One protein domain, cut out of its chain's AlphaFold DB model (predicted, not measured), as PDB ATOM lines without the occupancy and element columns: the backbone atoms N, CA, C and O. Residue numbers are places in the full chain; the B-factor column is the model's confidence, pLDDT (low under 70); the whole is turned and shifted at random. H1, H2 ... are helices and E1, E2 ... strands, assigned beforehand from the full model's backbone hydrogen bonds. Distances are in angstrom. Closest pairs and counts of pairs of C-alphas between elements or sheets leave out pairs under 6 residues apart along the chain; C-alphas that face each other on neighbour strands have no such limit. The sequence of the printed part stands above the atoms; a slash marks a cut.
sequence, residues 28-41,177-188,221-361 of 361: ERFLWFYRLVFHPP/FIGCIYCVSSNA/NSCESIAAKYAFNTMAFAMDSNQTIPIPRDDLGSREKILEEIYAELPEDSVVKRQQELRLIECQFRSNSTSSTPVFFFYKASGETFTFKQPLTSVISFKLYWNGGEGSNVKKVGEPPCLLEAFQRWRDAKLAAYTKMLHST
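AT A GLANCE: This is residues 28 to 41, 177 to 188 and 221 to 361 of the 361 residues of an uncharacterized protein of Schistocephalus solidus (UniProt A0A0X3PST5). The domain is a long, narrow ribbon of strands: a twisted sheet of three, E2, E6 and E3, is prolonged by the hairpin E4 and E5, whose E5 runs on into E6, and E1, with H1 before it, lies by the far part of that hairpin. H5 and H6 pack on one face of the three-stranded sheet, the short H4 is over the same face, and residues 356 to 361, partly the last of H6, stick out. The 167 printed residues hold six named helices and six named strands, in the order H1 E1 E2 H2 H3 H4 H5 E3 E4 E5 E6 H6, and the class is mixed, helices and strands. The sheet has the order E2, E6, E3 and is antiparallel, like the pair E4 and E5. The whole is loose, with a radius of gyration of the C-alphas of 22.3 A, and elongated, spanning 73 by 45 by 26 A.

HOW THE PARTS SIT: H1, residues 28 to 33, and E1, residues 35 to 39, meet only through their link. E1 pairs with no named strand; its His 39 and Thr 305 of E5, residues 305 to 309, are its closest C-alphas to that strand, 6.2 A apart. E5 forms a hairpin with E4, residues 295 to 299, at 153 degrees between directions, with N 296 and O 308 within hydrogen-bond range at 2.8 A. E2, residues 177 to 187, is an edge strand, antiparallel to the inner strand E6, residues 312 to 322, at 164 degrees, with N 183 and O 316 2.8 A apart. E3, residues 278 to 286, is the other edge strand, antiparallel to E6 at 164 degrees, with N 281 and O 319 2.8 A apart. E5 runs on into E6 across a break of 2 residues, at 30 degrees. H2, residues 221 to 229, is not on the sheet, and H3, residues 232 to 236, only grazes it. H4, residues 249 to 252, has a height of 8.8 A over the sheet and is only just over E2, with 3 of its C-alphas. H5, residues 255 to 264, and H6, residues 337 to 358, are on the same face as H4, and with the sheet they make two layers, helices on one face of a sheet. H5, at a height of 9.1 A, runs slantwise to the strands, at 42 degrees to E3 on the local plane. H6, at 10.1 A, is over E2 and runs along it, at 8 degrees on the local plane. H5 and H6 touch, H6 with residues 342 to 346 alone, at a steep tilt of 64 degrees, opposite ways; the closest C-alphas, of Ile 262 and Phe 343, are 5.9 A apart. Every O i to N i+4 pair is within hydrogen-bond range in H1, H3, H5 and H6, and 4 of 5 are in H2; H4 is too short for such a pair.

IN THESE COORDINATES: H1 begins at C-alpha 28, (246.924, 202.898, 153.718). E2 is 30.4 A long from first to last C-alpha, E3 25.9 A and E6 32.6 A. H2 is 13.0 A long and H5 14.4 A; E4 is 13.5 A and E5 13.7 A. E6 begins at C-alpha 312, (244.891, 228.440, 160.643). H6, 31.6 A long, ends at C-alpha 358, (256.612, 247.753, 164.762).

THE WHOLE: The two C-alphas farthest apart are those of Asp 269 and Ser 302, 73.3 A. Residues 42 to 176 are not printed, and C-alphas 41 and 177 are 52.1 A apart across that cut; residues 189 to 220 are not printed either, with 19.5 A between C-alphas 188 and 221. Of the links that are printed whole, H3 to H4, H5 to E3 and E6 to H6 are long. The mean pLDDT of the printed part is 77.6, and 43 residues are under 70, among them residues 221 to 246 and 326 to 334.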
ATOM      1  N   GLU A  28     247.321 204.239 153.267       87.75
ATOM      2  CA  GLU A  28     246.924 202.898 153.718       87.75
ATOM      3  C   GLU A  28     247.023 202.766 155.240       87.75
ATOM      4  O   GLU A  28     246.071 202.356 155.905       87.75
ATOM      5  N   ARG A  29     248.149 203.219 155.807       89.19
ATOM      6  CA  ARG A  29     248.359 203.286 157.255       89.19
ATOM      7  C   ARG A  29     247.315 204.175 157.929       89.19
ATOM      8  O   ARG A  29     246.742 203.792 158.949       89.19
ATOM      9  N   PHE A  30     247.035 205.331 157.332       86.19
ATOM     10  CA  PHE A  30     246.049 206.279 157.836       86.19
ATOM     11  C   PHE A  30     244.652 205.657 157.916       86.19
ATOM     12  O   PHE A  30     244.004 205.738 158.958       86.19
ATOM     13  N   LEU A  31     244.222 204.971 156.853       89.62
ATOM     14  CA  LEU A  31     242.930 204.291 156.776       89.62
ATOM     15  C   LEU A  31     242.848 203.096 157.734       89.62
ATOM     16  O   LEU A  31     241.809 202.890 158.364       89.62
ATOM     17  N   TRP A  32     243.940 202.347 157.923       92.56
ATOM     18  CA  TRP A  32     243.968 201.246 158.889       92.56
ATOM     19  C   TRP A  32     243.712 201.698 160.322       92.56
ATOM     20  O   TRP A  32     243.057 200.963 161.064       92.56
ATOM     21  N   PHE A  33     244.175 202.889 160.702       92.19
ATOM     22  CA  PHE A  33     244.003 203.439 162.048       92.19
ATOM     23  C   PHE A  33     242.847 204.438 162.181       92.19
ATOM     24  O   PHE A  33     242.596 204.921 163.287       92.19
ATOM     25  N   TYR A  34     242.109 204.718 161.108       92.44
ATOM     26  CA  TYR A  34     240.963 205.622 161.140       92.44
ATOM     27  C   TYR A  34     239.729 204.917 161.712       92.44
ATOM     28  O   TYR A  34     239.318 203.859 161.222       92.44
ATOM     29  N   ARG A  35     239.152 205.454 162.792       92.81
ATOM     30  CA  ARG A  35     238.047 204.816 163.529       92.81
ATOM     31  C   ARG A  35     236.998 205.824 163.962       92.81
ATOM     32  O   ARG A  35     237.325 206.958 164.288       92.81
ATOM     33  N   LEU A  36     235.746 205.387 164.015       94.25
ATOM     34  CA  LEU A  36     234.676 206.138 164.660       94.25
ATOM     35  C   LEU A  36     234.825 205.995 166.180       94.25
ATOM     36  O   LEU A  36     234.805 204.876 166.691       94.25
ATOM     37  N   VAL A  37     235.008 207.107 166.891       94.06
ATOM     38  CA  VAL A  37     235.233 207.132 168.345       94.06
ATOM     39  C   VAL A  37     234.355 208.208 168.976       94.06
ATOM     40  O   VAL A  37     234.155 209.273 168.392       94.06
ATOM     41  N   PHE A  38     233.806 207.923 170.154       91.25
ATOM     42  CA  PHE A  38     233.015 208.880 170.922       91.25
ATOM     43  C   PHE A  38     233.936 209.809 171.716       91.25
ATOM     44  O   PHE A  38     234.792 209.324 172.451       91.25
ATOM     45  N   HIS A  39     233.759 211.124 171.579       88.50
ATOM     46  CA  HIS A  39     234.497 212.127 172.352       88.50
ATOM     47  C   HIS A  39     233.576 212.723 173.422       88.50
ATOM     48  O   HIS A  39     232.550 213.307 173.067       88.50
ATOM     49  N   PRO A  40     233.903 212.570 174.718       83.62
ATOM     50  CA  PRO A  40     233.082 213.089 175.800       83.62
ATOM     51  C   PRO A  40     233.146 214.630 175.892       83.62
ATOM     52  O   PRO A  40     234.113 215.235 175.419       83.62
ATOM     53  N   PRO A  41     232.155 215.260 176.556       73.31
ATOM     54  CA  PRO A  41     232.008 216.719 176.702       73.31
ATOM     55  C   PRO A  41     233.275 217.471 177.131       73.31
ATOM     56  O   PRO A  41     233.517 218.604 176.720       73.31
ATOM     57  N   PHE A 177     255.947 238.004 134.161       92.88
ATOM     58  CA  PHE A 177     255.945 238.112 135.617       92.88
ATOM     59  C   PHE A 177     256.961 239.170 136.051       92.88
ATOM     60  O   PHE A 177     258.096 239.118 135.601       92.88
ATOM     61  N   ILE A 178     256.552 240.098 136.913       92.44
ATOM     62  CA  ILE A 178     257.410 241.189 137.403       92.44
ATOM     63  C   ILE A 178     257.869 240.920 138.829       92.44
ATOM     64  O   ILE A 178     259.033 241.092 139.170       92.44
ATOM     65  N   GLY A 179     256.943 240.502 139.686       89.81
ATOM     66  CA  GLY A 179     257.234 240.374 141.101       89.81
ATOM     67  C   GLY A 179     256.063 239.842 141.901       89.81
ATOM     68  O   GLY A 179     254.940 239.690 141.407       89.81
ATOM     69  N   CYS A 180     256.352 239.517 143.154       88.38
ATOM     70  CA  CYS A 180     255.390 239.006 144.111       88.38
ATOM     71  C   CYS A 180     255.596 239.688 145.464       88.38
ATOM     72  O   CYS A 180     256.715 240.058 145.812       88.38
ATOM     73  N   ILE A 181     254.511 239.830 146.213       85.50
ATOM     74  CA  ILE A 181     254.507 240.232 147.619       85.50
ATOM     75  C   ILE A 181     253.607 239.270 148.391       85.50
ATOM     76  O   ILE A 181     252.554 238.864 147.889       85.50
ATOM     77  N   TYR A 182     254.025 238.894 149.594       80.75
ATOM     78  CA  TYR A 182     253.296 237.981 150.465       80.75
ATOM     79  C   TYR A 182     252.757 238.707 151.698       80.75
ATOM     80  O   TYR A 182     253.452 239.486 152.347       80.75
ATOM     81  N   CYS A 183     251.519 238.399 152.051       78.31
ATOM     82  CA  CYS A 183     250.878 238.779 153.300       78.31
ATOM     83  C   CYS A 183     250.590 237.499 154.064       78.31
ATOM     84  O   CYS A 183     250.109 236.532 153.467       78.31
ATOM     85  N   VAL A 184     250.845 237.479 155.367       71.62
ATOM     86  CA  VAL A 184     250.489 236.335 156.208       71.62
ATOM     87  C   VAL A 184     249.624 236.815 157.347       71.62
ATOM     88  O   VAL A 184     250.012 237.705 158.094       71.62
ATOM     89  N   SER A 185     248.459 236.193 157.478       68.62
ATOM     90  CA  SER A 185     247.649 236.266 158.679       68.62
ATOM     91  C   SER A 185     247.678 234.902 159.358       68.62
ATOM     92  O   SER A 185     247.360 233.865 158.767       68.62
ATOM     93  N   SER A 186     248.118 234.900 160.612       63.12
ATOM     94  CA  SER A 186     247.982 233.753 161.496       63.12
ATOM     95  C   SER A 186     246.887 234.090 162.488       63.12
ATOM     96  O   SER A 186     247.073 234.974 163.320       63.12
ATOM     97  N   ASN A 187     245.772 233.366 162.431       56.72
ATOM     98  CA  ASN A 187     244.800 233.391 163.517       56.72
ATOM     99  C   ASN A 187     245.342 232.469 164.612       56.72
ATOM    100  O   ASN A 187     244.887 231.338 164.778       56.72
ATOM    101  N   ALA A 188     246.398 232.909 165.294       48.94
ATOM    102  CA  ALA A 188     246.749 232.311 166.567       48.94
ATOM    103  C   ALA A 188     245.745 232.873 167.573       48.94
ATOM    104  O   ALA A 188     245.789 234.061 167.886       48.94
ATOM    105  N   ASN A 221     254.452 216.268 175.603       42.59
ATOM    106  CA  ASN A 221     255.560 217.123 175.139       42.59
ATOM    107  C   ASN A 221     255.957 216.871 173.663       42.59
ATOM    108  O   ASN A 221     256.588 217.712 173.022       42.59
ATOM    109  N   SER A 222     255.572 215.724 173.092       49.97
ATOM    110  CA  SER A 222     255.775 215.386 171.681       49.97
ATOM    111  C   SER A 222     254.964 216.257 170.713       49.97
ATOM    112  O   SER A 222     255.445 216.540 169.618       49.97
ATOM    113  N   CYS A 223     253.764 216.718 171.087       45.44
ATOM    114  CA  CYS A 223     252.897 217.489 170.189       45.44
ATOM    115  C   CYS A 223     253.462 218.882 169.878       45.44
ATOM    116  O   CYS A 223     253.374 219.332 168.737       45.44
ATOM    117  N   GLU A 224     254.081 219.548 170.856       52.00
ATOM    118  CA  GLU A 224     254.692 220.871 170.668       52.00
ATOM    119  C   GLU A 224     255.964 220.792 169.815       52.00
ATOM    120  O   GLU A 224     256.148 221.593 168.897       52.00
ATOM    121  N   SER A 225     256.797 219.767 170.035       53.38
ATOM    122  CA  SER A 225     257.990 219.501 169.219       53.38
ATOM    123  C   SER A 225     257.640 219.198 167.752       53.38
ATOM    124  O   SER A 225     258.271 219.722 166.830       53.38
ATOM    125  N   ILE A 226     256.584 218.411 167.517       51.31
ATOM    126  CA  ILE A 226     256.083 218.100 166.172       51.31
ATOM    127  C   ILE A 226     255.470 219.351 165.526       51.31
ATOM    128  O   ILE A 226     255.789 219.664 164.379       51.31
ATOM    129  N   ALA A 227     254.647 220.116 166.248       53.56
ATOM    130  CA  ALA A 227     254.063 221.355 165.735       53.56
ATOM    131  C   ALA A 227     255.134 222.389 165.344       53.56
ATOM    132  O   ALA A 227     255.011 223.021 164.295       53.56
ATOM    133  N   ALA A 228     256.215 222.508 166.125       54.81
ATOM    134  CA  ALA A 228     257.355 223.367 165.809       54.81
ATOM    135  C   ALA A 228     258.114 222.899 164.552       54.81
ATOM    136  O   ALA A 228     258.457 223.715 163.697       54.81
ATOM    137  N   LYS A 229     258.314 221.582 164.384       51.12
ATOM    138  CA  LYS A 229     258.960 220.989 163.194       51.12
ATOM    139  C   LYS A 229     258.175 221.239 161.900       51.12
ATOM    140  O   LYS A 229     258.770 221.348 160.830       51.12
ATOM    141  N   TYR A 230     256.853 221.363 161.999       51.66
ATOM    142  CA  TYR A 230     255.949 221.626 160.876       51.66
ATOM    143  C   TYR A 230     255.344 223.041 160.909       51.66
ATOM    144  O   TYR A 230     254.309 223.285 160.281       51.66
ATOM    145  N   ALA A 231     255.977 223.983 161.621       54.44
ATOM    146  CA  ALA A 231     255.486 225.349 161.758       54.44
ATOM    147  C   ALA A 231     255.352 226.026 160.382       54.44
ATOM    148  O   ALA A 231     256.320 226.266 159.654       54.44
ATOM    149  N   PHE A 232     254.107 226.342 160.032       51.28
ATOM    150  CA  PHE A 232     253.688 226.826 158.718       51.28
ATOM    151  C   PHE A 232     254.349 228.161 158.323       51.28
ATOM    152  O   PHE A 232     254.631 228.391 157.142       51.28
ATOM    153  N   ASN A 233     254.644 229.008 159.315       47.72
ATOM    154  CA  ASN A 233     255.220 230.343 159.127       47.72
ATOM    155  C   ASN A 233     256.642 230.296 158.550       47.72
ATOM    156  O   ASN A 233     256.943 231.058 157.637       47.72
ATOM    157  N   THR A 234     257.490 229.362 158.992       47.19
ATOM    158  CA  THR A 234     258.882 229.258 158.516       47.19
ATOM    159  C   THR A 234     258.954 228.757 157.077       47.19
ATOM    160  O   THR A 234     259.788 229.198 156.292       47.19
ATOM    161  N   MET A 235     258.030 227.875 156.683       50.28
ATOM    162  CA  MET A 235     257.964 227.417 155.295       50.28
ATOM    163  C   MET A 235     257.372 228.503 154.376       50.28
ATOM    164  O   MET A 235     257.732 228.533 153.202       50.28
ATOM    165  N   ALA A 236     256.506 229.384 154.921       49.47
ATOM    166  CA  ALA A 236     256.011 230.672 154.383       49.47
ATOM    167  C   ALA A 236     256.757 231.209 153.158       49.47
ATOM    168  O   ALA A 236     256.260 231.244 152.026       49.47
ATOM    169  N   PHE A 237     257.988 231.590 153.482       50.50
ATOM    170  CA  PHE A 237     258.790 232.598 152.809       50.50
ATOM    171  C   PHE A 237     260.116 232.042 152.293       50.50
ATOM    172  O   PHE A 237     260.889 232.772 151.692       50.50
ATOM    173  N   ALA A 238     260.388 230.746 152.489       46.91
ATOM    174  CA  ALA A 238     261.704 230.145 152.253       46.91
ATOM    175  C   ALA A 238     262.217 230.240 150.796       46.91
ATOM    176  O   ALA A 238     263.365 229.898 150.536       46.91
ATOM    177  N   MET A 239     261.382 230.678 149.845       44.66
ATOM    178  CA  MET A 239     261.743 230.860 148.434       44.66
ATOM    179  C   MET A 239     261.802 232.323 147.970       44.66
ATOM    180  O   MET A 239     262.212 232.557 146.835       44.66
ATOM    181  N   ASP A 240     261.409 233.298 148.796       52.06
ATOM    182  CA  ASP A 240     261.663 234.711 148.500       52.06
ATOM    183  C   ASP A 240     262.819 235.178 149.379       52.06
ATOM    184  O   ASP A 240     262.647 235.462 150.563       52.06
ATOM    185  N   SER A 241     264.021 235.237 148.801       50.53
ATOM    186  CA  SER A 241     265.219 235.704 149.505       50.53
ATOM    187  C   SER A 241     265.082 237.137 150.029       50.53
ATOM    188  O   SER A 241     265.861 237.544 150.884       50.53
ATOM    189  N   ASN A 242     264.108 237.900 149.518       52.47
ATOM    190  CA  ASN A 242     263.997 239.338 149.723       52.47
ATOM    191  C   ASN A 242     262.814 239.737 150.621       52.47
ATOM    192  O   ASN A 242     262.679 240.919 150.928       52.47
ATOM    193  N   GLN A 243     261.964 238.795 151.055       61.16
ATOM    194  CA  GLN A 243     260.885 239.077 152.006       61.16
ATOM    195  C   GLN A 243     260.974 238.161 153.232       61.16
ATOM    196  O   GLN A 243     260.506 237.027 153.225       61.16
ATOM    197  N   THR A 244     261.532 238.695 154.318       56.41
ATOM    198  CA  THR A 244     261.669 238.004 155.612       56.41
ATOM    199  C   THR A 244     260.544 238.328 156.600       56.41
ATOM    200  O   THR A 244     260.416 237.647 157.615       56.41
ATOM    201  N   ILE A 245     259.717 239.343 156.307       63.50
ATOM    202  CA  ILE A 245     258.643 239.838 157.180       63.50
ATOM    203  C   ILE A 245     257.322 239.911 156.384       63.50
ATOM    204  O   ILE A 245     257.309 240.458 155.274       63.50
ATOM    205  N   PRO A 246     256.199 239.371 156.899       64.25
ATOM    206  CA  PRO A 246     254.891 239.543 156.272       64.25
ATOM    207  C   PRO A 246     254.393 240.982 156.409       64.25
ATOM    208  O   PRO A 246     254.450 241.553 157.493       64.25
ATOM    209  N   ILE A 247     253.837 241.537 155.330       71.81
ATOM    210  CA  ILE A 247     253.079 242.793 155.399       71.81
ATOM    211  C   ILE A 247     251.618 242.446 155.739       71.81
ATOM    212  O   ILE A 247     251.061 241.539 155.105       71.81
ATOM    213  N   PRO A 248     250.981 243.109 156.720       73.56
ATOM    214  CA  PRO A 248     249.563 242.927 156.997       73.56
ATOM    215  C   PRO A 248     248.709 243.247 155.770       73.56
ATOM    216  O   PRO A 248     248.962 244.198 155.030       73.56
ATOM    217  N   ARG A 249     247.661 242.451 155.550       75.94
ATOM    218  CA  ARG A 249     246.764 242.630 154.399       75.94
ATOM    219  C   ARG A 249     246.084 244.003 154.411       75.94
ATOM    220  O   ARG A 249     245.875 244.565 153.334       75.94
ATOM    221  N   ASP A 250     245.750 244.510 155.592       76.44
ATOM    222  CA  ASP A 250     244.995 245.753 155.768       76.44
ATOM    223  C   ASP A 250     245.797 246.985 155.315       76.44
ATOM    224  O   ASP A 250     245.229 247.921 154.753       76.44
ATOM    225  N   ASP A 251     247.128 246.927 155.411       75.81
ATOM    226  CA  ASP A 251     248.028 248.032 155.050       75.81
ATOM    227  C   ASP A 251     248.202 248.210 153.530       75.81
ATOM    228  O   ASP A 251     248.615 249.272 153.051       75.81
ATOM    229  N   LEU A 252     247.888 247.177 152.741       79.19
ATOM    230  CA  LEU A 252     248.064 247.200 151.284       79.19
ATOM    231  C   LEU A 252     246.863 247.784 150.524       79.19
ATOM    232  O   LEU A 252     247.024 248.214 149.385       79.19
ATOM    233  N   GLY A 253     245.670 247.837 151.126       82.50
ATOM    234  CA  GLY A 253     244.460 248.346 150.463       82.50
ATOM    235  C   GLY A 253     243.899 247.435 149.357       82.50
ATOM    236  O   GLY A 253     244.136 246.226 149.339       82.50
ATOM    237  N   SER A 254     243.075 247.972 148.452       87.31
ATOM    238  CA  SER A 254     242.472 247.180 147.365       87.31
ATOM    239  C   SER A 254     243.491 246.806 146.281       87.31
ATOM    240  O   SER A 254     244.551 247.418 146.155       87.31
ATOM    241  N   ARG A 255     243.157 245.803 145.460       88.44
ATOM    242  CA  ARG A 255     243.971 245.394 144.303       88.44
ATOM    243  C   ARG A 255     244.210 246.569 143.348       88.44
ATOM    244  O   ARG A 255     245.303 246.711 142.804       88.44
ATOM    245  N   GLU A 256     243.181 247.378 143.140       90.19
ATOM    246  CA  GLU A 256     243.183 248.552 142.273       90.19
ATOM    247  C   GLU A 256     244.149 249.601 142.819       90.19
ATOM    248  O   GLU A 256     245.023 250.049 142.084       90.19
ATOM    249  N   LYS A 257     244.091 249.871 144.129       91.19
ATOM    250  CA  LYS A 257     245.002 250.799 144.806       91.19
ATOM    251  C   LYS A 257     246.462 250.359 144.692       91.19
ATOM    252  O   LYS A 257     247.322 251.176 144.393       91.19
ATOM    253  N   ILE A 258     246.751 249.067 144.871       91.38
ATOM    254  CA  ILE A 258     248.113 248.534 144.693       91.38
ATOM    255  C   ILE A 258     248.611 248.797 143.265       91.38
ATOM    256  O   ILE A 258     249.750 249.214 143.068       91.38
ATOM    257  N   LEU A 259     247.765 248.563 142.257       92.69
ATOM    258  CA  LEU A 259     248.120 248.826 140.862       92.69
ATOM    259  C   LEU A 259     248.320 250.318 140.580       92.69
ATOM    260  O   LEU A 259     249.232 250.649 139.832       92.69
ATOM    261  N   GLU A 260     247.485 251.189 141.143       93.50
ATOM    262  CA  GLU A 260     247.615 252.648 141.021       93.50
ATOM    263  C   GLU A 260     248.931 253.140 141.627       93.50
ATOM    264  O   GLU A 260     249.664 253.875 140.970       93.50
ATOM    265  N   GLU A 261     249.268 252.685 142.837       94.19
ATOM    266  CA  GLU A 261     250.516 253.046 143.515       94.19
ATOM    267  C   GLU A 261     251.746 252.575 142.723       94.19
ATOM    268  O   GLU A 261     252.657 253.362 142.485       94.19
ATOM    269  N   ILE A 262     251.766 251.323 142.250       93.00
ATOM    270  CA  ILE A 262     252.882 250.808 141.432       93.00
ATOM    271  C   ILE A 262     252.979 251.560 140.099       93.00
ATOM    272  O   ILE A 262     254.078 251.829 139.619       93.00
ATOM    273  N   TYR A 263     251.842 251.883 139.481       93.56
ATOM    274  CA  TYR A 263     251.815 252.613 138.217       93.56
ATOM    275  C   TYR A 263     252.309 254.057 138.379       93.56
ATOM    276  O   TYR A 263     253.016 254.549 137.508       93.56
ATOM    277  N   ALA A 264     252.001 254.712 139.502       93.12
ATOM    278  CA  ALA A 264     252.473 256.062 139.815       93.12
ATOM    279  C   ALA A 264     253.998 256.145 140.028       93.12
ATOM    280  O   ALA A 264     254.585 257.205 139.830       93.12
ATOM    281  N   GLU A 265     254.649 255.037 140.393       93.06
ATOM    282  CA  GLU A 265     256.110 254.955 140.544       93.06
ATOM    283  C   GLU A 265     256.861 254.835 139.203       93.06
ATOM    284  O   GLU A 265     258.099 254.912 139.173       93.06
ATOM    285  N   LEU A 266     256.146 254.615 138.092       92.06
ATOM    286  CA  LEU A 266     256.746 254.483 136.767       92.06
ATOM    287  C   LEU A 266     257.211 255.840 136.218       92.06
ATOM    288  O   LEU A 266     256.515 256.842 136.377       92.06
ATOM    289  N   PRO A 267     258.354 255.881 135.514       91.62
ATOM    290  CA  PRO A 267     258.806 257.098 134.851       91.62
ATOM    291  C   PRO A 267     257.943 257.413 133.616       91.62
ATOM    292  O   PRO A 267     257.322 256.522 133.031       91.62
ATOM    293  N   GLU A 268     257.924 258.677 133.183       86.38
ATOM    294  CA  GLU A 268     257.105 259.140 132.044       86.38
ATOM    295  C   GLU A 268     257.448 258.433 130.717       86.38
ATOM    296  O   GLU A 268     256.588 258.226 129.855       86.38
ATOM    297  N   ASP A 269     258.701 258.009 130.556       86.19
ATOM    298  CA  ASP A 269     259.208 257.289 129.386       86.19
ATOM    299  C   ASP A 269     258.947 255.772 129.435       86.19
ATOM    300  O   ASP A 269     259.303 255.052 128.499       86.19
ATOM    301  N   SER A 270     258.255 255.279 130.471       86.62
ATOM    302  CA  SER A 270     257.953 253.858 130.664       86.62
ATOM    303  C   SER A 270     257.293 253.209 129.443       86.62
ATOM    304  O   SER A 270     256.446 253.794 128.760       86.62
ATOM    305  N   VAL A 271     257.644 251.943 129.192       86.94
ATOM    306  CA  VAL A 271     257.007 251.108 128.159       86.94
ATOM    307  C   VAL A 271     255.554 250.769 128.488       86.94
ATOM    308  O   VAL A 271     254.783 250.468 127.581       86.94
ATOM    309  N   VAL A 272     255.178 250.828 129.767       88.31
ATOM    310  CA  VAL A 272     253.803 250.612 130.221       88.31
ATOM    311  C   VAL A 272     253.050 251.926 130.055       88.31
ATOM    312  O   VAL A 272     253.278 252.868 130.810       88.31
ATOM    313  N   LYS A 273     252.166 252.003 129.057       88.12
ATOM    314  CA  LYS A 273     251.450 253.251 128.730       88.12
ATOM    315  C   LYS A 273     250.110 253.394 129.432       88.12
ATOM    316  O   LYS A 273     249.566 254.492 129.502       88.12
ATOM    317  N   ARG A 274     249.544 252.278 129.884       90.19
ATOM    318  CA  ARG A 274     248.214 252.208 130.484       90.19
ATOM    319  C   ARG A 274     248.232 251.258 131.670       90.19
ATOM    320  O   ARG A 274     248.794 250.168 131.583       90.19
ATOM    321  N   GLN A 275     247.534 251.609 132.747       89.06
ATOM    322  CA  GLN A 275     247.379 250.730 133.911       89.06
ATOM    323  C   GLN A 275     246.711 249.392 133.537       89.06
ATOM    324  O   GLN A 275     247.024 248.354 134.114       89.06
ATOM    325  N   GLN A 276     245.847 249.381 132.511       89.00
ATOM    326  CA  GLN A 276     245.207 248.175 131.971       89.00
ATOM    327  C   GLN A 276     246.198 247.195 131.326       89.00
ATOM    328  O   GLN A 276     245.803 246.084 130.970       89.00
ATOM    329  N   GLU A 277     247.472 247.556 131.172       90.50
ATOM    330  CA  GLU A 277     248.529 246.631 130.751       90.50
ATOM    331  C   GLU A 277     249.077 245.789 131.909       90.50
ATOM    332  O   GLU A 277     249.761 244.785 131.693       90.50
ATOM    333  N   LEU A 278     248.746 246.164 133.145       92.94
ATOM    334  CA  LEU A 278     249.131 245.453 134.350       92.94
ATOM    335  C   LEU A 278     248.016 244.508 134.813       92.94
ATOM    336  O   LEU A 278     246.811 244.733 134.641       92.94
ATOM    337  N   ARG A 279     248.427 243.396 135.417       93.12
ATOM    338  CA  ARG A 279     247.546 242.401 136.028       93.12
ATOM    339  C   ARG A 279     248.112 242.028 137.390       93.12
ATOM    340  O   ARG A 279     249.142 241.372 137.470       93.12
ATOM    341  N   LEU A 280     247.414 242.411 138.456       93.56
ATOM    342  CA  LEU A 280     247.716 241.938 139.805       93.56
ATOM    343  C   LEU A 280     246.871 240.708 140.132       93.56
ATOM    344  O   LEU A 280     245.656 240.804 140.226       93.56
ATOM    345  N   ILE A 281     247.479 239.541 140.289       91.75
ATOM    346  CA  ILE A 281     246.756 238.314 140.631       91.75
ATOM    347  C   ILE A 281     246.903 238.065 142.126       91.75
ATOM    348  O   ILE A 281     248.002 237.783 142.602       91.75
ATOM    349  N   GLU A 282     245.788 238.126 142.845       90.25
ATOM    350  CA  GLU A 282     245.709 237.687 144.233       90.25
ATOM    351  C   GLU A 282     245.571 236.162 144.274       90.25
ATOM    352  O   GLU A 282     244.671 235.581 143.666       90.25
ATOM    353  N   CYS A 283     246.490 235.494 144.965       85.94
ATOM    354  CA  CYS A 283     246.401 234.069 145.250       85.94
ATOM    355  C   CYS A 283     246.353 233.892 146.761       85.94
ATOM    356  O   CYS A 283     247.357 234.101 147.440       85.94
ATOM    357  N   GLN A 284     245.202 233.475 147.276       83.38
ATOM    358  CA  GLN A 284     245.078 233.070 148.666       83.38
ATOM    359  C   GLN A 284     245.337 231.571 148.788       83.38
ATOM    360  O   GLN A 284     244.783 230.763 148.041       83.38
ATOM    361  N   PHE A 285     246.151 231.188 149.764       78.25
ATOM    362  CA  PHE A 285     246.230 229.815 150.223       78.25
ATOM    363  C   PHE A 285     246.178 229.783 151.745       78.25
ATOM    364  O   PHE A 285     246.856 230.531 152.441       78.25
ATOM    365  N   ARG A 286     245.336 228.905 152.271       76.38
ATOM    366  CA  ARG A 286     245.192 228.664 153.709       76.38
ATOM    367  C   ARG A 286     245.799 227.317 154.047       76.38
ATOM    368  O   ARG A 286     245.893 226.488 153.151       76.38
ATOM    369  N   SER A 287     246.181 227.065 155.294       68.31
ATOM    370  CA  SER A 287     246.591 225.728 155.745       68.31
ATOM    371  C   SER A 287     245.435 224.729 155.628       68.31
ATOM    372  O   SER A 287     245.646 223.594 155.207       68.31
ATOM    373  N   ASN A 288     244.200 225.184 155.843       73.19
ATOM    374  CA  ASN A 288     242.980 224.387 155.737       73.19
ATOM    375  C   ASN A 288     242.037 224.889 154.626       73.19
ATOM    376  O   ASN A 288     242.133 226.034 154.192       73.19
ATOM    377  N   SER A 289     241.122 224.035 154.159       69.25
ATOM    378  CA  SER A 289     240.101 224.407 153.165       69.25
ATOM    379  C   SER A 289     239.000 225.304 153.754       69.25
ATOM    380  O   SER A 289     238.385 226.062 153.011       69.25
ATOM    381  N   THR A 290     238.756 225.249 155.070       74.25
ATOM    382  CA  THR A 290     237.758 226.092 155.754       74.25
ATOM    383  C   THR A 290     238.371 227.390 156.296       74.25
ATOM    384  O   THR A 290     239.589 227.572 156.335       74.25
ATOM    385  N   SER A 291     237.515 228.332 156.702       70.56
ATOM    386  CA  SER A 291     237.896 229.577 157.391       70.56
ATOM    387  C   SER A 291     238.224 229.395 158.874       70.56
ATOM    388  O   SER A 291     238.617 230.361 159.522       70.56
ATOM    389  N   SER A 292     238.079 228.182 159.404       76.56
ATOM    390  CA  SER A 292     238.312 227.846 160.805       76.56
ATOM    391  C   SER A 292     239.577 227.008 160.993       76.56
ATOM    392  O   SER A 292     239.990 226.243 160.111       76.56
ATOM    393  N   THR A 293     240.179 227.147 162.173       78.06
ATOM    394  CA  THR A 293     241.247 226.278 162.675       78.06
ATOM    395  C   THR A 293     240.776 224.823 162.615       78.06
ATOM    396  O   THR A 293     239.767 224.495 163.245       78.06
ATOM    397  N   PRO A 294     241.444 223.939 161.851       79.94
ATOM    398  CA  PRO A 294     241.065 222.538 161.821       79.94
ATOM    399  C   PRO A 294     241.275 221.896 163.194       79.94
ATOM    400  O   PRO A 294     242.350 221.998 163.794       79.94
ATOM    401  N   VAL A 295     240.234 221.203 163.650       85.44
ATOM    402  CA  VAL A 295     240.257 220.350 164.837       85.44
ATOM    403  C   VAL A 295     240.324 218.903 164.373       85.44
ATOM    404  O   VAL A 295     239.497 218.455 163.575       85.44
ATOM    405  N   PHE A 296     241.320 218.174 164.858       87.88
ATOM    406  CA  PHE A 296     241.478 216.748 164.608       87.88
ATOM    407  C   PHE A 296     241.192 215.980 165.882       87.88
ATOM    408  O   PHE A 296     241.604 216.382 166.967       87.88
ATOM    409  N   PHE A 297     240.516 214.856 165.719       91.44
ATOM    410  CA  PHE A 297     240.111 213.986 166.805       91.44
ATOM    411  C   PHE A 297     241.044 212.785 166.846       91.44
ATOM    412  O   PHE A 297     241.319 212.171 165.810       91.44
ATOM    413  N   PHE A 298     241.544 212.465 168.032       92.75
ATOM    414  CA  PHE A 298     242.484 211.379 168.247       92.75
ATOM    415  C   PHE A 298     242.024 210.441 169.355       92.75
ATOM    416  O   PHE A 298     241.313 210.846 170.274       92.75
ATOM    417  N   TYR A 299     242.478 209.193 169.272       93.75
ATOM    418  CA  TYR A 299     242.334 208.197 170.323       93.75
ATOM    419  C   TYR A 299     243.673 207.517 170.615       93.75
ATOM    420  O   TYR A 299     244.508 207.327 169.726       93.75
ATOM    421  N   LYS A 300     243.868 207.126 171.872       93.00
ATOM    422  CA  LYS A 300     244.991 206.300 172.318       93.00
ATOM    423  C   LYS A 300     244.571 204.838 172.414       93.00
ATOM    424  O   LYS A 300     243.389 204.515 172.514       93.00
ATOM    425  N   ALA A 301     245.552 203.939 172.470       89.56
ATOM    426  CA  ALA A 301     245.294 202.517 172.724       89.56
ATOM    427  C   ALA A 301     244.605 202.258 174.081       89.56
ATOM    428  O   ALA A 301     243.923 201.250 174.226       89.56
ATOM    429  N   SER A 302     244.752 203.172 175.048       89.56
ATOM    430  CA  SER A 302     244.065 203.133 176.346       89.56
ATOM    431  C   SER A 302     242.568 203.453 176.272       89.56
ATOM    432  O   SER A 302     241.874 203.293 177.270       89.56
ATOM    433  N   GLY A 303     242.061 203.918 175.124       85.38
ATOM    434  CA  GLY A 303     240.686 204.401 174.969       85.38
ATOM    435  C   GLY A 303     240.507 205.886 175.290       85.38
ATOM    436  O   GLY A 303     239.438 206.431 175.039       85.38
ATOM    437  N   GLU A 304     241.551 206.562 175.783       88.94
ATOM    438  CA  GLU A 304     241.541 208.016 175.962       88.94
ATOM    439  C   GLU A 304     241.412 208.738 174.622       88.94
ATOM    440  O   GLU A 304     242.044 208.363 173.629       88.94
ATOM    441  N   THR A 305     240.656 209.829 174.622       90.06
ATOM    442  CA  THR A 305     240.432 210.675 173.452       90.06
ATOM    443  C   THR A 305     240.949 212.082 173.684       90.06
ATOM    444  O   THR A 305     240.869 212.604 174.794       90.06
ATOM    445  N   PHE A 306     241.450 212.723 172.634       88.75
ATOM    446  CA  PHE A 306     241.866 214.120 172.694       88.75
ATOM    447  C   PHE A 306     241.696 214.809 171.344       88.75
ATOM    448  O   PHE A 306     241.535 214.162 170.305       88.75
ATOM    449  N   THR A 307     241.761 216.137 171.363       86.56
ATOM    450  CA  THR A 307     241.735 216.960 170.159       86.56
ATOM    451  C   THR A 307     243.088 217.616 169.916       86.56
ATOM    452  O   THR A 307     243.838 217.936 170.837       86.56
ATOM    453  N   PHE A 308     243.412 217.816 168.645       84.06
ATOM    454  CA  PHE A 308     244.568 218.586 168.214       84.06
ATOM    455  C   PHE A 308     244.078 219.710 167.308       84.06
ATOM    456  O   PHE A 308     243.408 219.462 166.306       84.06
ATOM    457  N   LYS A 309     244.407 220.950 167.668       82.00
ATOM    458  CA  LYS A 309     244.110 222.139 166.867       82.00
ATOM    459  C   LYS A 309     245.382 222.544 166.132       82.00
ATOM    460  O   LYS A 309     246.395 222.823 166.769       82.00
ATOM    461  N   GLN A 310     245.332 222.609 164.805       73.69
ATOM    462  CA  GLN A 310     246.425 223.200 164.032       73.69
ATOM    463  C   GLN A 310     246.055 224.641 163.679       73.69
ATOM    464  O   GLN A 310     245.044 224.822 163.003       73.69
ATOM    465  N   PRO A 311     246.843 225.658 164.078       70.31
ATOM    466  CA  PRO A 311     246.541 227.053 163.772       70.31
ATOM    467  C   PRO A 311     246.244 227.275 162.287       70.31
ATOM    468  O   PRO A 311     246.962 226.784 161.405       70.31
ATOM    469  N   LEU A 312     245.176 228.023 162.005       71.88
ATOM    470  CA  LEU A 312     244.891 228.440 160.643       71.88
ATOM    471  C   LEU A 312     245.909 229.499 160.231       71.88
ATOM    472  O   LEU A 312     245.921 230.614 160.756       71.88
ATOM    473  N   THR A 313     246.727 229.164 159.243       71.06
ATOM    474  CA  THR A 313     247.604 230.136 158.605       71.06
ATOM    475  C   THR A 313     247.078 230.424 157.214       71.06
ATOM    476  O   THR A 313     246.878 229.512 156.411       71.06
ATOM    477  N   SER A 314     246.842 231.697 156.925       76.56
ATOM    478  CA  SER A 314     246.459 232.181 155.609       76.56
ATOM    479  C   SER A 314     247.603 233.002 155.048       76.56
ATOM    480  O   SER A 314     248.070 233.949 155.672       76.56
ATOM    481  N   VAL A 315     248.038 232.657 153.846       77.94
ATOM    482  CA  VAL A 315     248.994 233.449 153.086       77.94
ATOM    483  C   VAL A 315     248.283 233.955 151.843       77.94
ATOM    484  O   VAL A 315     247.631 233.204 151.116       77.94
ATOM    485  N   ILE A 316     248.411 235.249 151.602       83.00
ATOM    486  CA  ILE A 316     247.918 235.912 150.404       83.00
ATOM    487  C   ILE A 316     249.145 236.380 149.640       83.00
ATOM    488  O   ILE A 316     249.980 237.088 150.186       83.00
ATOM    489  N   SER A 317     249.278 235.974 148.384       86.00
ATOM    490  CA  SER A 317     250.333 236.472 147.507       86.00
ATOM    491  C   SER A 317     249.732 237.332 146.407       86.00
ATOM    492  O   SER A 317     248.839 236.857 145.701       86.00
ATOM    493  N   PHE A 318     250.252 238.538 146.204       89.62
ATOM    494  CA  PHE A 318     249.918 239.366 145.049       89.62
ATOM    495  C   PHE A 318     251.032 239.261 144.021       89.62
ATOM    496  O   PHE A 318     252.184 239.569 144.315       89.62
ATOM    497  N   LYS A 319     250.690 238.803 142.817       91.81
ATOM    498  CA  LYS A 319     251.640 238.588 141.721       91.81
ATOM    499  C   LYS A 319     251.371 239.585 140.610       91.81
ATOM    500  O   LYS A 319     250.276 239.581 140.049       91.81
ATOM    501  N   LEU A 320     252.353 240.424 140.307       94.44
ATOM    502  CA  LEU A 320     252.252 241.426 139.256       94.44
ATOM    503  C   LEU A 320     252.716 240.839 137.923       94.44
ATOM    504  O   LEU A 320     253.809 240.277 137.825       94.44
ATOM    505  N   TYR A 321     251.889 241.009 136.897       94.44
ATOM    506  CA  TYR A 321     252.204 240.663 135.520       94.44
ATOM    507  C   TYR A 321     251.997 241.860 134.601       94.44
ATOM    508  O   TYR A 321     251.087 242.664 134.810       94.44
ATOM    509  N   TRP A 322     252.796 241.919 133.544       93.69
ATOM    510  CA  TRP A 322     252.637 242.850 132.436       93.69
ATOM    511  C   TRP A 322     252.214 242.100 131.174       93.69
ATOM    512  O   TRP A 322     252.800 241.076 130.812       93.69
ATOM    513  N   ASN A 323     251.174 242.591 130.501       90.25
ATOM    514  CA  ASN A 323     250.612 241.934 129.324       90.25
ATOM    515  C   ASN A 323     251.338 242.275 128.010       90.25
ATOM    516  O   ASN A 323     251.046 241.636 126.993       90.25
ATOM    517  N   GLY A 324     252.291 243.216 128.028       81.44
ATOM    518  CA  GLY A 324     253.108 243.601 126.875       81.44
ATOM    519  C   GLY A 324     252.501 244.673 125.962       81.44
ATOM    520  O   GLY A 324     253.116 244.973 124.944       81.44
ATOM    521  N   GLY A 325     251.330 245.233 126.288       71.75
ATOM    522  CA  GLY A 325     250.633 246.227 125.459       71.75
ATOM    523  C   GLY A 325     249.957 245.649 124.202       71.75
ATOM    524  O   GLY A 325     250.306 244.576 123.701       71.75
ATOM    525  N   GLU A 326     248.952 246.358 123.676       56.28
ATOM    526  CA  GLU A 326     248.299 246.013 122.404       56.28
ATOM    527  C   GLU A 326     249.270 246.276 121.243       56.28
ATOM    528  O   GLU A 326     249.625 247.416 120.969       56.28
ATOM    529  N   GLY A 327     249.717 245.216 120.565       53.59
ATOM    530  CA  GLY A 327     250.577 245.330 119.379       53.59
ATOM    531  C   GLY A 327     252.032 244.899 119.567       53.59
ATOM    532  O   GLY A 327     252.787 244.912 118.595       53.59
ATOM    533  N   SER A 328     252.434 244.435 120.754       49.25
ATOM    534  CA  SER A 328     253.760 243.832 120.931       49.25
ATOM    535  C   SER A 328     253.824 242.445 120.272       49.25
ATOM    536  O   SER A 328     253.672 241.399 120.897       49.25
ATOM    537  N   ASN A 329     254.062 242.438 118.959       47.78
ATOM    538  CA  ASN A 329     254.630 241.305 118.220       47.78
ATOM    539  C   ASN A 329     256.157 241.209 118.429       47.78
ATOM    540  O   ASN A 329     256.848 240.489 117.706       47.78
ATOM    541  N   VAL A 330     256.701 241.956 119.395       45.97
ATOM    542  CA  VAL A 330     258.131 242.004 119.672       45.97
ATOM    543  C   VAL A 330     258.527 240.718 120.398       45.97
ATOM    544  O   VAL A 330     257.966 240.364 121.436       45.97
ATOM    545  N   LYS A 331     259.492 239.990 119.819       49.84
ATOM    546  CA  LYS A 331     260.139 238.814 120.425       49.84
ATOM    547  C   LYS A 331     260.500 239.117 121.878       49.84
ATOM    548  O   LYS A 331     261.122 240.146 122.107       49.84
ATOM    549  N   LYS A 332     260.144 238.200 122.797       51.22
ATOM    550  CA  LYS A 332     260.506 238.173 124.234       51.22
ATOM    551  C   LYS A 332     261.119 239.491 124.719       51.22
ATOM    552  O   LYS A 332     262.333 239.591 124.884       51.22
ATOM    553  N   VAL A 333     260.275 240.496 124.931       56.19
ATOM    554  CA  VAL A 333     260.698 241.656 125.711       56.19
ATOM    555  C   VAL A 333     260.984 241.106 127.104       56.19
ATOM    556  O   VAL A 333     260.112 240.474 127.708       56.19
ATOM    557  N   GLY A 334     262.234 241.223 127.554       65.50
ATOM    558  CA  GLY A 334     262.597 240.906 128.932       65.50
ATOM    559  C   GLY A 334     261.740 241.708 129.915       65.50
ATOM    560  O   GLY A 334     260.969 242.583 129.521       65.50
ATOM    561  N   GLU A 335     261.851 241.404 131.203       76.38
ATOM    562  CA  GLU A 335     261.211 242.214 132.243       76.38
ATOM    563  C   GLU A 335     261.603 243.692 132.047       76.38
ATOM    564  O   GLU A 335     262.801 243.975 131.976       76.38
ATOM    565  N   PRO A 336     260.644 244.631 131.890       83.56
ATOM    566  CA  PRO A 336     260.982 246.038 131.724       83.56
ATOM    567  C   PRO A 336     261.721 246.517 132.973       83.56
ATOM    568  O   PRO A 336     261.119 246.475 134.053       83.56
ATOM    569  N   PRO A 337     262.977 246.985 132.861       86.62
ATOM    570  CA  PRO A 337     263.755 247.386 134.031       86.62
ATOM    571  C   PRO A 337     263.027 248.441 134.866       86.62
ATOM    572  O   PRO A 337     262.914 248.294 136.078       86.62
ATOM    573  N   CYS A 338     262.395 249.421 134.209       89.12
ATOM    574  CA  CYS A 338     261.620 250.466 134.876       89.12
ATOM    575  C   CYS A 338     260.451 249.924 135.717       89.12
ATOM    576  O   CYS A 338     260.166 250.454 136.788       89.12
ATOM    577  N   LEU A 339     259.778 248.863 135.259       90.50
ATOM    578  CA  LEU A 339     258.645 248.264 135.966       90.50
ATOM    579  C   LEU A 339     259.112 247.395 137.134       90.50
ATOM    580  O   LEU A 339     258.472 247.388 138.185       90.50
ATOM    581  N   LEU A 340     260.235 246.693 136.969       90.69
ATOM    582  CA  LEU A 340     260.872 245.952 138.053       90.69
ATOM    583  C   LEU A 340     261.337 246.904 139.166       90.69
ATOM    584  O   LEU A 340     261.042 246.665 140.336       90.69
ATOM    585  N   GLU A 341     261.996 248.005 138.804       91.88
ATOM    586  CA  GLU A 341     262.462 249.034 139.739       91.88
ATOM    587  C   GLU A 341     261.303 249.749 140.443       91.88
ATOM    588  O   GLU A 341     261.356 249.946 141.655       91.88
ATOM    589  N   ALA A 342     260.240 250.111 139.717       92.75
ATOM    590  CA  ALA A 342     259.041 250.708 140.307       92.75
ATOM    591  C   ALA A 342     258.372 249.755 141.311       92.75
ATOM    592  O   ALA A 342     258.039 250.156 142.426       92.75
ATOM    593  N   PHE A 343     258.240 248.470 140.958       92.19
ATOM    594  CA  PHE A 343     257.705 247.460 141.869       92.19
ATOM    595  C   PHE A 343     258.581 247.282 143.117       92.19
ATOM    596  O   PHE A 343     258.052 247.186 144.225       92.19
ATOM    597  N   GLN A 344     259.907 247.251 142.959       90.56
ATOM    598  CA  GLN A 344     260.844 247.137 144.080       90.56
ATOM    599  C   GLN A 344     260.772 248.357 145.003       90.56
ATOM    600  O   GLN A 344     260.587 248.175 146.202       90.56
ATOM    601  N   ARG A 345     260.803 249.582 144.459       90.94
ATOM    602  CA  ARG A 345     260.640 250.822 145.239       90.94
ATOM    603  C   ARG A 345     259.340 250.828 146.036       90.94
ATOM    604  O   ARG A 345     259.361 251.072 147.242       90.94
ATOM    605  N   TRP A 346     258.227 250.499 145.380       92.19
ATOM    606  CA  TRP A 346     256.927 250.392 146.035       92.19
ATOM    607  C   TRP A 346     256.948 249.363 147.175       92.19
ATOM    608  O   TRP A 346     256.525 249.655 148.295       92.19
ATOM    609  N   ARG A 347     257.486 248.165 146.920       88.06
ATOM    610  CA  ARG A 347     257.566 247.087 147.914       88.06
ATOM    611  C   ARG A 347     258.423 247.485 149.114       88.06
ATOM    612  O   ARG A 347     258.005 247.279 150.255       88.06
ATOM    613  N   ASP A 348     259.592 248.058 148.867       88.00
ATOM    614  CA  ASP A 348     260.536 248.451 149.910       88.00
ATOM    615  C   ASP A 348     259.960 249.594 150.759       88.00
ATOM    616  O   ASP A 348     260.092 249.580 151.984       88.00
ATOM    617  N   ALA A 349     259.214 250.524 150.149       88.88
ATOM    618  CA  ALA A 349     258.475 251.558 150.869       88.88
ATOM    619  C   ALA A 349     257.406 250.968 151.808       88.88
ATOM    620  O   ALA A 349     257.291 251.408 152.956       88.88
ATOM    621  N   LYS A 350     256.658 249.941 151.372       88.25
ATOM    622  CA  LYS A 350     255.672 249.245 152.226       88.25
ATOM    623  C   LYS A 350     256.340 248.494 153.380       88.25
ATOM    624  O   LYS A 350     255.890 248.610 154.518       88.25
ATOM    625  N   LEU A 351     257.435 247.780 153.114       83.19
ATOM    626  CA  LEU A 351     258.206 247.083 154.151       83.19
ATOM    627  C   LEU A 351     258.806 248.063 155.171       83.19
ATOM    628  O   LEU A 351     258.748 247.817 156.379       83.19
ATOM    629  N   ALA A 352     259.339 249.196 154.709       85.25
ATOM    630  CA  ALA A 352     259.896 250.233 155.572       85.25
ATOM    631  C   ALA A 352     258.821 250.906 156.439       85.25
ATOM    632  O   ALA A 352     259.055 251.145 157.625       85.25
ATOM    633  N   ALA A 353     257.638 251.187 155.878       85.00
ATOM    634  CA  ALA A 353     256.510 251.740 156.626       85.00
ATOM    635  C   ALA A 353     256.057 250.791 157.748       85.00
ATOM    636  O   ALA A 353     255.915 251.220 158.893       85.00
ATOM    637  N   TYR A 354     255.930 249.496 157.444       81.25
ATOM    638  CA  TYR A 354     255.546 248.486 158.429       81.25
ATOM    639  C   TYR A 354     256.607 248.295 159.526       81.25
ATOM    640  O   TYR A 354     256.291 248.250 160.714       81.25
ATOM    641  N   THR A 355     257.888 248.268 159.150       80.69
ATOM    642  CA  THR A 355     258.989 248.137 160.117       80.69
ATOM    643  C   THR A 355     259.016 249.317 161.090       80.69
ATOM    644  O   THR A 355     259.212 249.114 162.285       80.69
ATOM    645  N   LYS A 356     258.767 250.546 160.616       80.88
ATOM    646  CA  LYS A 356     258.663 251.724 161.491       80.88
ATOM    647  C   LYS A 356     257.509 251.609 162.487       80.88
ATOM    648  O   LYS A 356     257.704 251.966 163.643       80.88
ATOM    649  N   MET A 357     256.355 251.086 162.064       75.69
ATOM    650  CA  MET A 357     255.213 250.867 162.961       75.69
ATOM    651  C   MET A 357     255.554 249.886 164.090       75.69
ATOM    652  O   MET A 357     255.313 250.206 165.251       75.69
ATOM    653  N   LEU A 358     256.202 248.760 163.771       72.38
ATOM    654  CA  LEU A 358     256.612 247.753 164.762       72.38
ATOM    655  C   LEU A 358     257.588 248.277 165.827       72.38
ATOM    656  O   LEU A 358     257.584 247.773 166.940       72.38
ATOM    657  N   HIS A 359     258.433 249.258 165.495       71.56
ATOM    658  CA  HIS A 359     259.382 249.855 166.448       71.56
ATOM    659  C   HIS A 359     258.781 251.024 167.250       71.56
ATOM    660  O   HIS A 359     259.438 251.546 168.148       71.56
ATOM    661  N   SER A 360     257.571 251.471 166.901       63.97
ATOM    662  CA  SER A 360     256.858 252.561 167.586       63.97
ATOM    663  C   SER A 360     255.816 252.078 168.606       63.97
ATOM    664  O   SER A 360     255.277 252.900 169.346       63.97
ATOM    665  N   THR A 361     255.557 250.769 168.646       48.09
ATOM    666  CA  THR A 361     254.741 250.043 169.640       48.09
ATOM    667  C   THR A 361     255.624 249.248 170.573       48.09
ATOM    668  O   THR A 361     255.362 249.284 171.793       48.09
TER     669      THR A 361